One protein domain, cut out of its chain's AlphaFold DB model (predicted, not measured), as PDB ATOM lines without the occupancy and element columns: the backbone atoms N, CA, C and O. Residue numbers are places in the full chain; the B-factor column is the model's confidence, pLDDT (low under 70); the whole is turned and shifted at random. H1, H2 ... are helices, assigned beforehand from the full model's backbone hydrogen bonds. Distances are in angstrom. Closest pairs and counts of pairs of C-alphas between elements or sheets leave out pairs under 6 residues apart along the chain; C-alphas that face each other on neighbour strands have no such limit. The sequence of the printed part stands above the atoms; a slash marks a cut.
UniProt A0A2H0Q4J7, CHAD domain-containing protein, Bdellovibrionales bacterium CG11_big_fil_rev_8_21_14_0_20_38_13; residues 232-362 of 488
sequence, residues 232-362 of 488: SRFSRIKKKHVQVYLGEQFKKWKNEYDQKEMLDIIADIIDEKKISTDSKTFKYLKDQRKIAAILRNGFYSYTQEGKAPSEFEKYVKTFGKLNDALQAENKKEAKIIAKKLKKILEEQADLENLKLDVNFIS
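This is residues 232 to 362 of the 488 residues of the protein "CHAD domain-containing protein" of Bdellovibrionales bacterium CG11_big_fil_rev_8_21_14_0_20_38_13 (UniProt A0A2H0Q4J7). The model is a rod of helices in which each packs on one or two others, H1 apart: H2 runs side by side with the part of the long helix H4 towards residue 302, H5 folds back on residues 285 to 296 of H4, H6 folds back again on H5, and H3 packs on H6. H1, which touches no helix, lies at one end of the rod, and residues 349 to 362, with no named element, run from H6 back towards that end. The printed part has 131 residues with six named helices, H1 to H6 in order along the chain, and no named strand; the class is all helix. It is only just compact, close to loose, with a radius of gyration of the C-alphas of 16.4 A, and spans 57 by 28 by 23 A.

H4, the longest helix, holds residues 279 to 302 and measures 34.4 A, from C-alpha 279 at (-29.628, -29.300, 7.730) to C-alpha 302 at (-55.931, -51.054, 11.807). H2, residues 239 to 256, and H5, residues 310 to 327, each measure 25.8 A. H6, residues 331 to 348, measures 24.7 A and ends with C-alpha 348 at (-39.958, -52.758, -6.493). H3 is residues 259 to 270, 16.3 A, and H1 is residues 232 to 236, 6.4 A, beginning at (-71.473, -50.809, 22.001).

H4 touches H2, closest at the C-alphas of Leu 246 and Gly 298, 5.9 A apart, with a shallow tilt of 20 degrees, opposite ways. With residues 285 to 296 alone H4 touches H5, closest at the C-alphas of Ala 292 and Val 316, 6.5 A; this helical hairpin has a tilt of 36 degrees, only just steep. H5 and H6 form another helical hairpin, touching at a shallow tilt of 21 degrees, with the C-alphas of Ala 325 and Ala 334 closest at 5.0 A. H6 touches H3 at a shallow tilt of 31 degrees, opposite ways, the closest C-alphas being those of Ile 270 and Lys 335, 5.1 A. H3 and H4 are close but not clearly touching, with the C-alphas of Ile 265 and Thr 281 closest at 7.5 A. Among the pairs that stay apart are H2 and H5, H3 and H5, and H4 and H6. In H1, H2, H3, H4, H5 and H6 every O i to N i+4 pair is within hydrogen-bond range.

The two C-alphas farthest apart, those of Ser 232 and Lys 273, are 58.2 A apart, while the first and last printed C-alphas are 13.0 A apart. The printed part has no cut, and no link between helices is long. The mean pLDDT of the printed part is 75.0, with values under 70 at residues 232 to 248, 273 to 278 and 348 to 362.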
ATOM      1  N   SER A 232     -71.016 -52.069  22.616       34.19
ATOM      2  CA  SER A 232     -71.473 -50.809  22.001       34.19
ATOM      3  C   SER A 232     -70.391 -49.723  21.876       34.19
ATOM      4  O   SER A 232     -70.413 -48.957  20.910       34.19
ATOM      5  N   ARG A 233     -69.398 -49.670  22.778       40.81
ATOM      6  CA  ARG A 233     -68.278 -48.704  22.694       40.81
ATOM      7  C   ARG A 233     -67.365 -48.995  21.506       40.81
ATOM      8  O   ARG A 233     -67.059 -48.094  20.731       40.81
ATOM      9  N   PHE A 234     -67.061 -50.268  21.280       36.19
ATOM     10  CA  PHE A 234     -66.357 -50.739  20.090       36.19
ATOM     11  C   PHE A 234     -67.179 -50.548  18.803       36.19
ATOM     12  O   PHE A 234     -66.621 -50.209  17.765       36.19
ATOM     13  N   SER A 235     -68.515 -50.653  18.858       35.41
ATOM     14  CA  SER A 235     -69.376 -50.358  17.696       35.41
ATOM     15  C   SER A 235     -69.398 -48.869  17.292       35.41
ATOM     16  O   SER A 235     -69.654 -48.550  16.126       35.41
ATOM     17  N   ARG A 236     -69.097 -47.951  18.229       37.88
ATOM     18  CA  ARG A 236     -68.934 -46.505  17.967       37.88
ATOM     19  C   ARG A 236     -67.567 -46.136  17.403       37.88
ATOM     20  O   ARG A 236     -67.479 -45.092  16.755       37.88
ATOM     21  N   ILE A 237     -66.571 -47.022  17.501       43.69
ATOM     22  CA  ILE A 237     -65.411 -47.041  16.596       43.69
ATOM     23  C   ILE A 237     -65.943 -47.489  15.230       43.69
ATOM     24  O   ILE A 237     -65.723 -48.601  14.748       43.69
ATOM     25  N   LYS A 238     -66.770 -46.642  14.614       42.22
ATOM     26  CA  LYS A 238     -67.323 -46.899  13.294       42.22
ATOM     27  C   LYS A 238     -66.130 -47.110  12.374       42.22
ATOM     28  O   LYS A 238     -65.235 -46.272  12.322       42.22
ATOM     29  N   LYS A 239     -66.176 -48.179  11.578       44.44
ATOM     30  CA  LYS A 239     -65.273 -48.480  10.450       44.44
ATOM     31  C   LYS A 239     -64.869 -47.226   9.646       44.44
ATOM     32  O   LYS A 239     -63.741 -47.134   9.175       44.44
ATOM     33  N   LYS A 240     -65.774 -46.238   9.576       43.84
ATOM     34  CA  LYS A 240     -65.591 -44.907   8.986       43.84
ATOM     35  C   LYS A 240     -64.458 -44.076   9.621       43.84
ATOM     36  O   LYS A 240     -63.739 -43.449   8.866       43.84
ATOM     37  N   HIS A 241     -64.249 -44.071  10.940       51.00
ATOM     38  CA  HIS A 241     -63.205 -43.246  11.579       51.00
ATOM     39  C   HIS A 241     -61.798 -43.813  11.410       51.00
ATOM     40  O   HIS A 241     -60.878 -43.067  11.109       51.00
ATOM     41  N   VAL A 242     -61.639 -45.133  11.502       54.81
ATOM     42  CA  VAL A 242     -60.354 -45.792  11.225       54.81
ATOM     43  C   VAL A 242     -59.973 -45.652   9.745       54.81
ATOM     44  O   VAL A 242     -58.820 -45.380   9.412       54.81
ATOM     45  N   GLN A 243     -60.966 -45.775   8.853       57.75
ATOM     46  CA  GLN A 243     -60.824 -45.462   7.429       57.75
ATOM     47  C   GLN A 243     -60.431 -44.005   7.190       57.75
ATOM     48  O   GLN A 243     -59.565 -43.743   6.360       57.75
ATOM     49  N   VAL A 244     -61.051 -43.070   7.914       59.59
ATOM     50  CA  VAL A 244     -60.738 -41.640   7.832       59.59
ATOM     51  C   VAL A 244     -59.322 -41.375   8.336       59.59
ATOM     52  O   VAL A 244     -58.566 -40.764   7.598       59.59
ATOM     53  N   TYR A 245     -58.909 -41.906   9.488       64.19
ATOM     54  CA  TYR A 245     -57.561 -41.699  10.024       64.19
ATOM     55  C   TYR A 245     -56.475 -42.260   9.099       64.19
ATOM     56  O   TYR A 245     -55.609 -41.513   8.647       64.19
ATOM     57  N   LEU A 246     -56.527 -43.554   8.750       63.94
ATOM     58  CA  LEU A 246     -55.518 -44.147   7.862       63.94
ATOM     59  C   LEU A 246     -55.550 -43.491   6.474       63.94
ATOM     60  O   LEU A 246     -54.500 -43.248   5.885       63.94
ATOM     61  N   GLY A 247     -56.744 -43.147   5.983       65.62
ATOM     62  CA  GLY A 247     -56.928 -42.408   4.738       65.62
ATOM     63  C   GLY A 247     -56.357 -40.988   4.782       65.62
ATOM     64  O   GLY A 247     -55.774 -40.541   3.800       65.62
ATOM     65  N   GLU A 248     -56.469 -40.279   5.902       69.06
ATOM     66  CA  GLU A 248     -55.887 -38.949   6.109       69.06
ATOM     67  C   GLU A 248     -54.366 -39.003   6.205       69.06
ATOM     68  O   GLU A 248     -53.697 -38.203   5.553       69.06
ATOM     69  N   GLN A 249     -53.806 -39.960   6.952       72.00
ATOM     70  CA  GLN A 249     -52.353 -40.146   7.014       72.00
ATOM     71  C   GLN A 249     -51.784 -40.527   5.645       72.00
ATOM     72  O   GLN A 249     -50.733 -40.031   5.249       72.00
ATOM     73  N   PHE A 250     -52.508 -41.350   4.885       71.75
ATOM     74  CA  PHE A 250     -52.131 -41.698   3.521       71.75
ATOM     75  C   PHE A 250     -52.201 -40.500   2.568       71.75
ATOM     76  O   PHE A 250     -51.296 -40.312   1.761       71.75
ATOM     77  N   LYS A 251     -53.235 -39.654   2.678       73.12
ATOM     78  CA  LYS A 251     -53.332 -38.400   1.912       73.12
ATOM     79  C   LYS A 251     -52.186 -37.447   2.241       73.12
ATOM     80  O   LYS A 251     -51.579 -36.915   1.322       73.12
ATOM     81  N   LYS A 252     -51.878 -37.251   3.529       73.38
ATOM     82  CA  LYS A 252     -50.732 -36.438   3.971       73.38
ATOM     83  C   LYS A 252     -49.434 -36.966   3.379       73.38
ATOM     84  O   LYS A 252     -48.712 -36.213   2.741       73.38
ATOM     85  N   TRP A 253     -49.200 -38.273   3.497       75.81
ATOM     86  CA  TRP A 253     -48.032 -38.904   2.899       75.81
ATOM     87  C   TRP A 253     -47.969 -38.686   1.392       75.81
ATOM     88  O   TRP A 253     -46.958 -38.204   0.915       75.81
ATOM     89  N   LYS A 254     -49.046 -38.939   0.645       74.75
ATOM     90  CA  LYS A 254     -49.055 -38.745  -0.811       74.75
ATOM     91  C   LYS A 254     -48.827 -37.286  -1.234       74.75
ATOM     92  O   LYS A 254     -48.281 -37.054  -2.302       74.75
ATOM     93  N   ASN A 255     -49.244 -36.319  -0.418       77.38
ATOM     94  CA  ASN A 255     -49.027 -34.897  -0.692       77.38
ATOM     95  C   ASN A 255     -47.590 -34.443  -0.401       77.38
ATOM     96  O   ASN A 255     -47.124 -33.487  -1.011       77.38
ATOM     97  N   GLU A 256     -46.922 -35.081   0.559       78.25
ATOM     98  CA  GLU A 256     -45.578 -34.705   1.015       78.25
ATOM     99  C   GLU A 256     -44.479 -35.608   0.440       78.25
ATOM    100  O   GLU A 256     -43.301 -35.261   0.490       78.25
ATOM    101  N   TYR A 257     -44.839 -36.782  -0.071       81.00
ATOM    102  CA  TYR A 257     -43.920 -37.740  -0.660       81.00
ATOM    103  C   TYR A 257     -43.623 -37.362  -2.108       81.00
ATOM    104  O   TYR A 257     -44.479 -37.487  -2.981       81.00
ATOM    105  N   ASP A 258     -42.384 -36.943  -2.349       80.69
ATOM    106  CA  ASP A 258     -41.836 -36.737  -3.685       80.69
ATOM    107  C   ASP A 258     -40.776 -37.814  -3.951       80.69
ATOM    108  O   ASP A 258     -39.659 -37.785  -3.419       80.69
ATOM    109  N   GLN A 259     -41.143 -38.808  -4.763       82.31
ATOM    110  CA  GLN A 259     -40.247 -39.908  -5.106       82.31
ATOM    111  C   GLN A 259     -39.008 -39.423  -5.867       82.31
ATOM    112  O   GLN A 259     -37.922 -39.975  -5.677       82.31
ATOM    113  N   LYS A 260     -39.152 -38.394  -6.707       84.19
ATOM    114  CA  LYS A 260     -38.052 -37.848  -7.502       84.19
ATOM    115  C   LYS A 260     -37.048 -37.134  -6.603       84.19
ATOM    116  O   LYS A 260     -35.863 -37.449  -6.670       84.19
ATOM    117  N   GLU A 261     -37.516 -36.256  -5.719       85.69
ATOM    118  CA  GLU A 261     -36.653 -35.584  -4.738       85.69
ATOM    119  C   GLU A 261     -35.921 -36.606  -3.853       85.69
ATOM    120  O   GLU A 261     -34.715 -36.491  -3.612       85.69
ATOM    121  N   MET A 262     -36.612 -37.666  -3.422       86.56
ATOM    122  CA  MET A 262     -35.993 -38.732  -2.638       86.56
ATOM    123  C   MET A 262     -34.908 -39.487  -3.415       86.56
ATOM    124  O   MET A 262     -33.849 -39.779  -2.854       86.56
ATOM    125  N   LEU A 263     -35.147 -39.802  -4.692       88.00
ATOM    126  CA  LEU A 263     -34.159 -40.440  -5.562       88.00
ATOM    127  C   LEU A 263     -32.933 -39.547  -5.787       88.00
ATOM    128  O   LEU A 263     -31.811 -40.056  -5.728       88.00
ATOM    129  N   ASP A 264     -33.132 -38.240  -5.971       87.88
ATOM    130  CA  ASP A 264     -32.051 -37.264  -6.135       87.88
ATOM    131  C   ASP A 264     -31.173 -37.192  -4.872       87.88
ATOM    132  O   ASP A 264     -29.947 -37.310  -4.949       87.88
ATOM    133  N   ILE A 265     -31.783 -37.118  -3.682       87.56
ATOM    134  CA  ILE A 265     -31.054 -37.136  -2.400       87.56
ATOM    135  C   ILE A 265     -30.280 -38.450  -2.214       87.56
ATOM    136  O   ILE A 265     -29.131 -38.454  -1.766       87.56
ATOM    137  N   ILE A 266     -30.891 -39.588  -2.552       88.50
ATOM    138  CA  ILE A 266     -30.231 -40.896  -2.459       88.50
ATOM    139  C   ILE A 266     -29.043 -40.978  -3.425       88.50
ATOM    140  O   ILE A 266     -28.004 -41.530  -3.058       88.50
ATOM    141  N   ALA A 267     -29.168 -40.425  -4.633       87.88
ATOM    142  CA  ALA A 267     -28.072 -40.347  -5.591       87.88
ATOM    143  C   ALA A 267     -26.914 -39.491  -5.050       87.88
ATOM    144  O   ALA A 267     -25.772 -39.948  -5.079       87.88
ATOM    145  N   ASP A 268     -27.205 -38.328  -4.456       86.00
ATOM    146  CA  ASP A 268     -26.208 -37.465  -3.805       86.00
ATOM    147  C   ASP A 268     -25.430 -38.199  -2.694       86.00
ATOM    148  O   ASP A 268     -24.209 -38.040  -2.571       86.00
ATOM    149  N   ILE A 269     -26.116 -39.032  -1.900       84.81
ATOM    150  CA  ILE A 269     -25.498 -39.861  -0.849       84.81
ATOM    151  C   ILE A 269     -24.594 -40.942  -1.461       84.81
ATOM    152  O   ILE A 269     -23.499 -41.196  -0.957       84.81
ATOM    153  N   ILE A 270     -25.027 -41.594  -2.546       86.12
ATOM    154  CA  ILE A 270     -24.248 -42.642  -3.231       86.12
ATOM    155  C   ILE A 270     -22.975 -42.064  -3.860       86.12
ATOM    156  O   ILE A 270     -21.906 -42.686  -3.776       86.12
ATOM    157  N   ASP A 271     -23.100 -40.891  -4.475       82.69
ATOM    158  CA  ASP A 271     -22.026 -40.175  -5.162       82.69
ATOM    159  C   ASP A 271     -21.061 -39.474  -4.196       82.69
ATOM    160  O   ASP A 271     -20.070 -38.900  -4.641       82.69
ATOM    161  N   GLU A 272     -21.327 -39.518  -2.886       71.50
ATOM    162  CA  GLU A 272     -20.513 -38.885  -1.840       71.50
ATOM    163  C   GLU A 272     -20.388 -37.353  -1.977       71.50
ATOM    164  O   GLU A 272     -19.579 -36.723  -1.298       71.50
ATOM    165  N   LYS A 273     -21.238 -36.725  -2.801       62.44
ATOM    166  CA  LYS A 273     -21.261 -35.268  -3.019       62.44
ATOM    167  C   LYS A 273     -21.763 -34.500  -1.795       62.44
ATOM    168  O   LYS A 273     -21.386 -33.348  -1.597       62.44
ATOM    169  N   LYS A 274     -22.590 -35.138  -0.960       55.91
ATOM    170  CA  LYS A 274     -23.140 -34.581   0.286       55.91
ATOM    171  C   LYS A 274     -23.074 -35.612   1.406       55.91
ATOM    172  O   LYS A 274     -24.065 -36.246   1.752       55.91
ATOM    173  N   ILE A 275     -21.885 -35.810   1.967       50.34
ATOM    174  CA  ILE A 275     -21.730 -36.727   3.101       50.34
ATOM    175  C   ILE A 275     -22.169 -36.082   4.428       50.34
ATOM    176  O   ILE A 275     -22.702 -36.775   5.288       50.34
ATOM    177  N   SER A 276     -22.034 -34.760   4.579       53.81
ATOM    178  CA  SER A 276     -22.835 -34.028   5.563       53.81
ATOM    179  C   SER A 276     -24.123 -33.627   4.860       53.81
ATOM    180  O   SER A 276     -24.112 -32.729   4.015       53.81
ATOM    181  N   THR A 277     -25.225 -34.319   5.141       57.19
ATOM    182  CA  THR A 277     -26.532 -33.826   4.707       57.19
ATOM    183  C   THR A 277     -26.674 -32.423   5.279       57.19
ATOM    184  O   THR A 277     -26.555 -32.223   6.487       57.19
ATOM    185  N   ASP A 278     -26.838 -31.425   4.409       69.56
ATOM    186  CA  ASP A 278     -27.163 -30.093   4.895       69.56
ATOM    187  C   ASP A 278     -28.413 -30.190   5.791       69.56
ATOM    188  O   ASP A 278     -29.225 -31.120   5.687       69.56
ATOM    189  N   SER A 279     -28.555 -29.251   6.727       73.50
ATOM    190  CA  SER A 279     -29.628 -29.300   7.730       73.50
ATOM    191  C   SER A 279     -31.022 -29.478   7.100       73.50
ATOM    192  O   SER A 279     -31.892 -30.120   7.692       73.50
ATOM    193  N   LYS A 280     -31.222 -28.979   5.871       78.38
ATOM    194  CA  LYS A 280     -32.472 -29.114   5.115       78.38
ATOM    195  C   LYS A 280     -32.704 -30.542   4.626       78.38
ATOM    196  O   LYS A 280     -33.783 -31.077   4.856       78.38
ATOM    197  N   THR A 281     -31.704 -31.172   4.021       76.25
ATOM    198  CA  THR A 281     -31.767 -32.554   3.531       76.25
ATOM    199  C   THR A 281     -31.983 -33.522   4.690       76.25
ATOM    200  O   THR A 281     -32.838 -34.404   4.621       76.25
ATOM    201  N   PHE A 282     -31.267 -33.328   5.803       76.19
ATOM    202  CA  PHE A 282     -31.459 -34.154   6.995       76.19
ATOM    203  C   PHE A 282     -32.868 -33.991   7.579       76.19
ATOM    204  O   PHE A 282     -33.514 -34.977   7.938       76.19
ATOM    205  N   LYS A 283     -33.379 -32.753   7.636       81.06
ATOM    206  CA  LYS A 283     -34.753 -32.478   8.073       81.06
ATOM    207  C   LYS A 283     -35.778 -33.157   7.164       81.06
ATOM    208  O   LYS A 283     -36.651 -33.845   7.683       81.06
ATOM    209  N   TYR A 284     -35.633 -33.033   5.845       82.81
ATOM    210  CA  TYR A 284     -36.503 -33.696   4.874       82.81
ATOM    211  C   TYR A 284     -36.549 -35.211   5.106       82.81
ATOM    212  O   TYR A 284     -37.623 -35.779   5.297       82.81
ATOM    213  N   LEU A 285     -35.387 -35.870   5.196       80.88
ATOM    214  CA  LEU A 285     -35.315 -37.314   5.445       80.88
ATOM    215  C   LEU A 285     -35.963 -37.699   6.785       80.88
ATOM    216  O   LEU A 285     -36.681 -38.698   6.870       80.88
ATOM    217  N   LYS A 286     -35.760 -36.895   7.835       81.38
ATOM    218  CA  LYS A 286     -36.379 -37.108   9.149       81.38
ATOM    219  C   LYS A 286     -37.903 -36.988   9.092       81.38
ATOM    220  O   LYS A 286     -38.593 -37.794   9.719       81.38
ATOM    221  N   ASP A 287     -38.426 -36.015   8.358       81.88
ATOM    222  CA  ASP A 287     -39.866 -35.794   8.229       81.88
ATOM    223  C   ASP A 287     -40.517 -36.919   7.406       81.88
ATOM    224  O   ASP A 287     -41.466 -37.546   7.881       81.88
ATOM    225  N   GLN A 288     -39.907 -37.331   6.290       81.69
ATOM    226  CA  GLN A 288     -40.343 -38.509   5.523       81.69
ATOM    227  C   GLN A 288     -40.332 -39.794   6.371       81.69
ATOM    228  O   GLN A 288     -41.279 -40.583   6.331       81.69
ATOM    229  N   ARG A 289     -39.306 -39.990   7.220       81.44
ATOM    230  CA  ARG A 289     -39.233 -41.131   8.157       81.44
ATOM    231  C   ARG A 289     -40.423 -41.133   9.110       81.44
ATOM    232  O   ARG A 289     -40.997 -42.195   9.359       81.44
ATOM    233  N   LYS A 290     -40.765 -39.974   9.679       79.88
ATOM    234  CA  LYS A 290     -41.886 -39.842  10.619       79.88
ATOM    235  C   LYS A 290     -43.204 -40.186   9.943       79.88
ATOM    236  O   LYS A 290     -43.953 -40.999  10.479       79.88
ATOM    237  N   ILE A 291     -43.455 -39.629   8.763       76.06
ATOM    238  CA  ILE A 291     -44.701 -39.848   8.023       76.06
ATOM    239  C   ILE A 291     -44.840 -41.323   7.634       76.06
ATOM    240  O   ILE A 291     -45.868 -41.947   7.898       76.06
ATOM    241  N   ALA A 292     -43.777 -41.930   7.101       81.06
ATOM    242  CA  ALA A 292     -43.795 -43.342   6.737       81.06
ATOM    243  C   ALA A 292     -43.965 -44.262   7.965       81.06
ATOM    244  O   ALA A 292     -44.630 -45.297   7.890       81.06
ATOM    245  N   ALA A 293     -43.411 -43.878   9.123       79.69
ATOM    246  CA  ALA A 293     -43.622 -44.586  10.382       79.69
ATOM    247  C   ALA A 293     -45.069 -44.473  10.888       79.69
ATOM    248  O   ALA A 293     -45.615 -45.478  11.340       79.69
ATOM    249  N   ILE A 294     -45.695 -43.295  10.779       76.06
ATOM    250  CA  ILE A 294     -47.115 -43.094  11.106       76.06
ATOM    251  C   ILE A 294     -47.979 -44.012  10.242       76.06
ATOM    252  O   ILE A 294     -48.795 -44.764  10.775       76.06
ATOM    253  N   LEU A 295     -47.752 -44.017   8.926       77.06
ATOM    254  CA  LEU A 295     -48.519 -44.853   8.008       77.06
ATOM    255  C   LEU A 295     -48.316 -46.349   8.307       77.06
ATOM    256  O   LEU A 295     -49.290 -47.096   8.396       77.06
ATOM    257  N   ARG A 296     -47.072 -46.788   8.558       83.75
ATOM    258  CA  ARG A 296     -46.769 -48.176   8.957       83.75
ATOM    259  C   ARG A 296     -47.492 -48.576  10.243       83.75
ATOM    260  O   ARG A 296     -48.051 -49.668  10.310       83.75
ATOM    261  N   ASN A 297     -47.484 -47.710  11.253       78.12
ATOM    262  CA  ASN A 297     -48.177 -47.976  12.511       78.12
ATOM    263  C   ASN A 297     -49.692 -48.039  12.297       78.12
ATOM    264  O   ASN A 297     -50.340 -48.917  12.852       78.12
ATOM    265  N   GLY A 298     -50.240 -47.186  11.428       75.25
ATOM    266  CA  GLY A 298     -51.634 -47.262  11.008       75.25
ATOM    267  C   GLY A 298     -51.985 -48.626  10.408       75.25
ATOM    268  O   GLY A 298     -52.992 -49.216  10.790       75.25
ATOM    269  N   PHE A 299     -51.125 -49.188   9.550       80.44
ATOM    270  CA  PHE A 299     -51.326 -50.551   9.052       80.44
ATOM    271  C   PHE A 299     -51.306 -51.599  10.181       80.44
ATOM    272  O   PHE A 299     -52.180 -52.461  10.240       80.44
ATOM    273  N   TYR A 300     -50.343 -51.523  11.102       80.88
ATOM    274  CA  TYR A 300     -50.218 -52.479  12.215       80.88
ATOM    275  C   TYR A 300     -51.421 -52.446  13.168       80.88
ATOM    276  O   TYR A 300     -51.909 -53.493  13.605       80.88
ATOM    277  N   SER A 301     -51.930 -51.249  13.437       74.81
ATOM    278  CA  SER A 301     -53.078 -51.031  14.310       74.81
ATOM    279  C   SER A 301     -54.393 -51.456  13.662       74.81
ATOM    280  O   SER A 301     -55.217 -52.102  14.307       74.81
ATOM    281  N   TYR A 302     -54.588 -51.129  12.382       73.56
ATOM    282  CA  TYR A 302     -55.931 -51.054  11.807       73.56
ATOM    283  C   TYR A 302     -56.241 -52.037  10.690       73.56
ATOM    284  O   TYR A 302     -57.407 -52.152  10.299       73.56
ATOM    285  N   THR A 303     -55.258 -52.784  10.189       74.31
ATOM    286  CA  THR A 303     -55.529 -53.843   9.213       74.31
ATOM    287  C   THR A 303     -55.763 -55.182   9.893       74.31
ATOM    288  O   THR A 303     -55.210 -55.484  10.958       74.31
ATOM    289  N   GLN A 304     -56.564 -56.034   9.252       74.19
ATOM    290  CA  GLN A 304     -56.740 -57.417   9.697       74.19
ATOM    291  C   GLN A 304     -55.406 -58.155   9.796       74.19
ATOM    292  O   GLN A 304     -55.168 -58.878  10.764       74.19
ATOM    293  N   GLU A 305     -54.528 -57.928   8.824       79.50
ATOM    294  CA  GLU A 305     -53.230 -58.586   8.754       79.50
ATOM    295  C   GLU A 305     -52.273 -58.123   9.858       79.50
ATOM    296  O   GLU A 305     -51.354 -58.858  10.206       79.50
ATOM    297  N   GLY A 306     -52.476 -56.923  10.418       78.25
ATOM    298  CA  GLY A 306     -51.572 -56.343  11.416       78.25
ATOM    299  C   GLY A 306     -50.170 -56.076  10.874       78.25
ATOM    300  O   GLY A 306     -49.214 -55.994  11.639       78.25
ATOM    301  N   LYS A 307     -50.044 -55.961   9.551       82.19
ATOM    302  CA  LYS A 307     -48.804 -55.672   8.833       82.19
ATOM    303  C   LYS A 307     -49.070 -54.693   7.694       82.19
ATOM    304  O   LYS A 307     -50.201 -54.576   7.218       82.19
ATOM    305  N   ALA A 308     -48.033 -53.963   7.298       82.94
ATOM    306  CA  ALA A 308     -48.076 -53.107   6.124       82.94
ATOM    307  C   ALA A 308     -47.763 -53.933   4.860       82.94
ATOM    308  O   ALA A 308     -47.212 -55.034   4.984       82.94
ATOM    309  N   PRO A 309     -48.067 -53.420   3.653       82.12
ATOM    310  CA  PRO A 309     -47.639 -54.046   2.406       82.12
ATOM    311  C   PRO A 309     -46.136 -54.331   2.416       82.12
ATOM    312  O   PRO A 309     -45.345 -53.539   2.937       82.12
ATOM    313  N   SER A 310     -45.731 -55.473   1.863       83.69
ATOM    314  CA  SER A 310     -44.369 -55.989   2.037       83.69
ATOM    315  C   SER A 310     -43.302 -55.059   1.449       83.69
ATOM    316  O   SER A 310     -42.225 -54.885   2.022       83.69
ATOM    317  N   GLU A 311     -43.628 -54.420   0.330       81.38
ATOM    318  CA  GLU A 311     -42.830 -53.450  -0.407       81.38
ATOM    319  C   GLU A 311     -42.655 -52.174   0.417       81.38
ATOM    320  O   GLU A 311     -41.530 -51.720   0.635       81.38
ATOM    321  N   PHE A 312     -43.756 -51.654   0.973       83.88
ATOM    322  CA  PHE A 312     -43.728 -50.507   1.876       83.88
ATOM    323  C   PHE A 312     -42.920 -50.815   3.140       83.88
ATOM    324  O   PHE A 312     -42.108 -50.007   3.586       83.88
ATOM    325  N   GLU A 313     -43.061 -52.014   3.705       86.12
ATOM    326  CA  GLU A 313     -42.307 -52.403   4.891       86.12
ATOM    327  C   GLU A 313     -40.799 -52.513   4.615       86.12
ATOM    328  O   GLU A 313     -39.988 -52.068   5.436       86.12
ATOM    329  N   LYS A 314     -40.406 -53.047   3.450       87.38
ATOM    330  CA  LYS A 314     -39.008 -53.051   2.988       87.38
ATOM    331  C   LYS A 314     -38.478 -51.630   2.810       87.38
ATOM    332  O   LYS A 314     -37.361 -51.359   3.258       87.38
ATOM    333  N   TYR A 315     -39.271 -50.742   2.212       87.31
ATOM    334  CA  TYR A 315     -38.938 -49.327   2.058       87.31
ATOM    335  C   TYR A 315     -38.688 -48.670   3.423       87.31
ATOM    336  O   TYR A 315     -37.568 -48.235   3.685       87.31
ATOM    337  N   VAL A 316     -39.657 -48.708   4.346       86.94
ATOM    338  CA  VAL A 316     -39.534 -48.074   5.672       86.94
ATOM    339  C   VAL A 316     -38.360 -48.643   6.473       86.94
ATOM    340  O   VAL A 316     -37.638 -47.896   7.134       86.94
ATOM    341  N   LYS A 317     -38.134 -49.964   6.426       87.69
ATOM    342  CA  LYS A 317     -36.992 -50.604   7.105       87.69
ATOM    343  C   LYS A 317     -35.655 -50.146   6.524       87.69
ATOM    344  O   LYS A 317     -34.747 -49.823   7.286       87.69
ATOM    345  N   THR A 318     -35.525 -50.134   5.200       89.44
ATOM    346  CA  THR A 318     -34.282 -49.731   4.524       89.44
ATOM    347  C   THR A 318     -34.008 -48.244   4.735       89.44
ATOM    348  O   THR A 318     -32.878 -47.869   5.033       89.44
ATOM    349  N   PHE A 319     -35.053 -47.418   4.688       88.00
ATOM    350  CA  PHE A 319     -34.983 -45.988   4.969       88.00
ATOM    351  C   PHE A 319     -34.548 -45.692   6.410       88.00
ATOM    352  O   PHE A 319     -33.655 -44.881   6.634       88.00
ATOM    353  N   GLY A 320     -35.113 -46.404   7.395       86.19
ATOM    354  CA  GLY A 320     -34.702 -46.284   8.798       86.19
ATOM    355  C   GLY A 320     -33.213 -46.571   8.994       86.19
ATOM    356  O   GLY A 320     -32.512 -45.757   9.585       86.19
ATOM    357  N   LYS A 321     -32.711 -47.662   8.399       88.19
ATOM    358  CA  LYS A 321     -31.282 -48.007   8.446       88.19
ATOM    359  C   LYS A 321     -30.393 -46.950   7.791       88.19
ATOM    360  O   LYS A 321     -29.299 -46.701   8.283       88.19
ATOM    361  N   LEU A 322     -30.846 -46.339   6.692       88.69
ATOM    362  CA  LEU A 322     -30.100 -45.263   6.037       88.69
ATOM    363  C   LEU A 322     -29.945 -44.074   6.987       88.69
ATOM    364  O   LEU A 322     -28.841 -43.572   7.153       88.69
ATOM    365  N   ASN A 323     -31.033 -43.664   7.642       83.62
ATOM    366  CA  ASN A 323     -30.992 -42.575   8.611       83.62
ATOM    367  C   ASN A 323     -30.060 -42.884   9.789       83.62
ATOM    368  O   ASN A 323     -29.306 -42.011  10.205       83.62
ATOM    369  N   ASP A 324     -30.098 -44.109  10.315       83.81
ATOM    370  CA  ASP A 324     -29.248 -44.511  11.440       83.81
ATOM    371  C   ASP A 324     -27.757 -44.502  11.032       83.81
ATOM    372  O   ASP A 324     -26.915 -43.986  11.766       83.81
ATOM    373  N   ALA A 325     -27.426 -44.966   9.820       85.38
ATOM    374  CA  ALA A 325     -26.064 -44.912   9.282       85.38
ATOM    375  C   ALA A 325     -25.571 -43.474   9.033       85.38
ATOM    376  O   ALA A 325     -24.406 -43.175   9.291       85.38
ATOM    377  N   LEU A 326     -26.449 -42.580   8.558       82.88
ATOM    378  CA  LEU A 326     -26.137 -41.157   8.388       82.88
ATOM    379  C   LEU A 326     -25.900 -40.469   9.740       82.88
ATOM    380  O   LEU A 326     -24.939 -39.720   9.875       82.88
ATOM    381  N   GLN A 327     -26.740 -40.746  10.743       80.25
ATOM    382  CA  GLN A 327     -26.618 -40.176  12.088       80.25
ATOM    383  C   GLN A 327     -25.357 -40.658  12.819       80.25
ATOM    384  O   GLN A 327     -24.757 -39.893  13.566       80.25
ATOM    385  N   ALA A 328     -24.943 -41.907  12.595       79.25
ATOM    386  CA  ALA A 328     -23.697 -42.455  13.131       79.25
ATOM    387  C   ALA A 328     -22.448 -42.061  12.317       79.25
ATOM    388  O   ALA A 328     -21.359 -42.549  12.607       79.25
ATOM    389  N   GLU A 329     -22.602 -41.232  11.277       80.00
ATOM    390  CA  GLU A 329     -21.536 -40.813  10.355       80.00
ATOM    391  C   GLU A 329     -20.812 -41.983   9.645       80.00
ATOM    392  O   GLU A 329     -19.701 -41.846   9.124       80.00
ATOM    393  N   ASN A 330     -21.460 -43.151   9.542       84.62
ATOM    394  CA  ASN A 330     -20.902 -44.342   8.906       84.62
ATOM    395  C   ASN A 330     -21.148 -44.326   7.386       84.62
ATOM    396  O   ASN A 330     -22.088 -44.921   6.850       84.62
ATOM    397  N   LYS A 331     -20.252 -43.639   6.671       83.44
ATOM    398  CA  LYS A 331     -20.338 -43.378   5.219       83.44
ATOM    399  C   LYS A 331     -20.451 -44.646   4.371       83.44
ATOM    400  O   LYS A 331     -21.246 -44.709   3.432       83.44
ATOM    401  N   LYS A 332     -19.649 -45.666   4.695       86.62
ATOM    402  CA  LYS A 332     -19.591 -46.924   3.935       86.62
ATOM    403  C   LYS A 332     -20.929 -47.654   4.002       86.62
ATOM    404  O   LYS A 332     -21.438 -48.107   2.976       86.62
ATOM    405  N   GLU A 333     -21.501 -47.745   5.197       88.19
ATOM    406  CA  GLU A 333     -22.787 -48.397   5.411       88.19
ATOM    407  C   GLU A 333     -23.941 -47.588   4.809       88.19
ATOM    408  O   GLU A 333     -24.761 -48.153   4.079       88.19
ATOM    409  N   ALA A 334     -23.943 -46.261   4.991       88.69
ATOM    410  CA  ALA A 334     -24.929 -45.368   4.383       88.69
ATOM    411  C   ALA A 334     -24.986 -45.536   2.855       88.69
ATOM    412  O   ALA A 334     -26.064 -45.734   2.299       88.69
ATOM    413  N   LYS A 335     -23.834 -45.580   2.172       89.56
ATOM    414  CA  LYS A 335     -23.755 -45.794   0.715       89.56
ATOM    415  C   LYS A 335     -24.306 -47.153   0.276       89.56
ATOM    416  O   LYS A 335     -24.999 -47.244  -0.740       89.56
ATOM    417  N   ILE A 336     -24.023 -48.222   1.024       92.25
ATOM    418  CA  ILE A 336     -24.558 -49.564   0.735       92.25
ATOM    419  C   ILE A 336     -26.084 -49.578   0.880       92.25
ATOM    420  O   ILE A 336     -26.780 -50.151   0.038       92.25
ATOM    421  N   ILE A 337     -26.612 -48.957   1.936       92.81
ATOM    422  CA  ILE A 337     -28.053 -48.906   2.195       92.81
ATOM    423  C   ILE A 337     -28.756 -48.006   1.172       92.81
ATOM    424  O   ILE A 337     -29.799 -48.397   0.653       92.81
ATOM    425  N   ALA A 338     -28.164 -46.866   0.813       91.19
ATOM    426  CA  ALA A 338     -28.680 -45.949  -0.200       91.19
ATOM    427  C   ALA A 338     -28.858 -46.646  -1.558       91.19
ATOM    428  O   ALA A 338     -29.921 -46.548  -2.164       91.19
ATOM    429  N   LYS A 339     -27.883 -47.461  -1.995       91.94
ATOM    430  CA  LYS A 339     -28.016 -48.282  -3.217       91.94
ATOM    431  C   LYS A 339     -29.187 -49.266  -3.146       91.94
ATOM    432  O   LYS A 339     -29.903 -49.441  -4.128       91.94
ATOM    433  N   LYS A 340     -29.396 -49.909  -1.991       91.94
ATOM    434  CA  LYS A 340     -30.536 -50.821  -1.782       91.94
ATOM    435  C   LYS A 340     -31.863 -50.070  -1.825       91.94
ATOM    436  O   LYS A 340     -32.813 -50.559  -2.424       91.94
ATOM    437  N   LEU A 341     -31.921 -48.896  -1.202       90.50
ATOM    438  CA  LEU A 341     -33.113 -48.060  -1.173       90.50
ATOM    439  C   LEU A 341     -33.469 -47.539  -2.569       90.50
ATOM    440  O   LEU A 341     -34.626 -47.641  -2.959       90.50
ATOM    441  N   LYS A 342     -32.474 -47.074  -3.337       90.19
ATOM    442  CA  LYS A 342     -32.638 -46.676  -4.741       90.19
ATOM    443  C   LYS A 342     -33.303 -47.786  -5.558       90.19
ATOM    444  O   LYS A 342     -34.328 -47.554  -6.179       90.19
ATOM    445  N   LYS A 343     -32.793 -49.017  -5.442       89.25
ATOM    446  CA  LYS A 343     -33.373 -50.193  -6.104       89.25
ATOM    447  C   LYS A 343     -34.834 -50.445  -5.709       89.25
ATOM    448  O   LYS A 343     -35.648 -50.785  -6.556       89.25
ATOM    449  N   ILE A 344     -35.178 -50.290  -4.425       86.94
ATOM    450  CA  ILE A 344     -36.566 -50.456  -3.957       86.94
ATOM    451  C   ILE A 344     -37.481 -49.419  -4.617       86.94
ATOM    452  O   ILE A 344     -38.556 -49.785  -5.086       86.94
ATOM    453  N   LEU A 345     -37.043 -48.159  -4.664       84.00
ATOM    454  CA  LEU A 345     -37.798 -47.047  -5.242       84.00
ATOM    455  C   LEU A 345     -37.940 -47.152  -6.767       84.00
ATOM    456  O   LEU A 345     -38.996 -46.833  -7.295       84.00
ATOM    457  N   GLU A 346     -36.904 -47.597  -7.476       84.06
ATOM    458  CA  GLU A 346     -36.914 -47.683  -8.944       84.06
ATOM    459  C   GLU A 346     -37.601 -48.950  -9.474       84.06
ATOM    460  O   GLU A 346     -38.241 -48.903 -10.521       84.06
ATOM    461  N   GLU A 347     -37.463 -50.090  -8.786       73.31
ATOM    462  CA  GLU A 347     -37.811 -51.396  -9.366       73.31
ATOM    463  C   GLU A 347     -38.933 -52.144  -8.635       73.31
ATOM    464  O   GLU A 347     -39.501 -53.076  -9.200       73.31
ATOM    465  N   GLN A 348     -39.209 -51.832  -7.362       62.53
ATOM    466  CA  GLN A 348     -39.958 -52.758  -6.493       62.53
ATOM    467  C   GLN A 348     -41.166 -52.159  -5.791       62.53
ATOM    468  O   GLN A 348     -42.003 -52.916  -5.304       62.53
ATOM    469  N   ALA A 349     -41.255 -50.839  -5.685       60.47
ATOM    470  CA  ALA A 349     -42.296 -50.202  -4.910       60.47
ATOM    471  C   ALA A 349     -42.969 -49.114  -5.742       60.47
ATOM    472  O   ALA A 349     -42.431 -48.025  -5.913       60.47
ATOM    473  N   ASP A 350     -44.179 -49.405  -6.215       65.69
ATOM    474  CA  ASP A 350     -45.102 -48.369  -6.668       65.69
ATOM    475  C   ASP A 350     -45.678 -47.664  -5.431       65.69
ATOM    476  O   ASP A 350     -46.805 -47.913  -4.994       65.69
ATOM    477  N   LEU A 351     -44.824 -46.875  -4.772       68.44
ATOM    478  CA  LEU A 351     -45.174 -46.138  -3.563       68.44
ATOM    479  C   LEU A 351     -46.218 -45.060  -3.887       68.44
ATOM    480  O   LEU A 351     -47.188 -44.909  -3.147       68.44
ATOM    481  N   GLU A 352     -46.096 -44.382  -5.029       65.00
ATOM    482  CA  GLU A 352     -47.064 -43.371  -5.470       65.00
ATOM    483  C   GLU A 352     -48.482 -43.933  -5.683       65.00
ATOM    484  O   GLU A 352     -49.475 -43.245  -5.388       65.00
ATOM    485  N   ASN A 353     -48.596 -45.189  -6.133       64.44
ATOM    486  CA  ASN A 353     -49.873 -45.887  -6.279       64.44
ATOM    487  C   ASN A 353     -50.090 -46.982  -5.233       64.44
ATOM    488  O   ASN A 353     -50.863 -47.911  -5.492       64.44
ATOM    489  N   LEU A 354     -49.474 -46.872  -4.048       67.75
ATOM    490  CA  LEU A 354     -49.723 -47.799  -2.948       67.75
ATOM    491  C   LEU A 354     -51.239 -47.863  -2.699       67.75
ATOM    492  O   LEU A 354     -51.853 -46.919  -2.201       67.75
ATOM    493  N   LYS A 355     -51.884 -48.959  -3.107       59.03
ATOM    494  CA  LYS A 355     -53.333 -49.070  -2.966       59.03
ATOM    495  C   LYS A 355     -53.653 -49.267  -1.492       59.03
ATOM    496  O   LYS A 355     -53.198 -50.225  -0.870       59.03
ATOM    497  N   LEU A 356     -54.500 -48.394  -0.953       58.41
ATOM    498  CA  LEU A 356     -55.195 -48.611   0.314       58.41
ATOM    499  C   LEU A 356     -56.287 -49.680   0.138       58.41
ATOM    500  O   LEU A 356     -57.451 -49.440   0.451       58.41
ATOM    501  N   ASP A 357     -55.941 -50.864  -0.368       57.09
ATOM    502  CA  ASP A 357     -56.869 -51.997  -0.372       57.09
ATOM    503  C   ASP A 357     -56.837 -52.648   1.017       57.09
ATOM    504  O   ASP A 357     -56.303 -53.731   1.255       57.09
ATOM    505  N   VAL A 358     -57.272 -51.861   2.003       62.06
ATOM    506  CA  VAL A 358     -57.114 -52.175   3.416       62.06
ATOM    507  C   VAL A 358     -58.370 -52.862   3.913       62.06
ATOM    508  O   VAL A 358     -59.413 -52.243   4.137       62.06
ATOM    509  N   ASN A 359     -58.241 -54.159   4.174       67.06
ATOM    510  CA  ASN A 359     -59.199 -54.870   5.002       67.06
ATOM    511  C   ASN A 359     -59.040 -54.402   6.447       67.06
ATOM    512  O   ASN A 359     -58.144 -54.841   7.173       67.06
ATOM    513  N   PHE A 360     -59.916 -53.489   6.855       69.81
ATOM    514  CA  PHE A 360     -59.942 -52.976   8.217       69.81
ATOM    515  C   PHE A 360     -60.269 -54.084   9.219       69.81
ATOM    516  O   PHE A 360     -61.116 -54.956   8.977       69.81
ATOM    517  N   ILE A 361     -59.571 -54.042  10.349       67.81
ATOM    518  CA  ILE A 361     -59.810 -54.915  11.490       67.81
ATOM    519  C   ILE A 361     -61.208 -54.653  12.073       67.81
ATOM    520  O   ILE A 361     -61.688 -53.519  12.077       67.81
ATOM    521  N   SER A 362     -61.897 -55.707  12.520       65.38
ATOM    522  CA  SER A 362     -63.157 -55.544  13.250       65.38
ATOM    523  C   SER A 362     -62.882 -55.019  14.658       65.38
ATOM    524  O   SER A 362     -61.787 -55.189  15.186       65.38
TER     525      SER A 362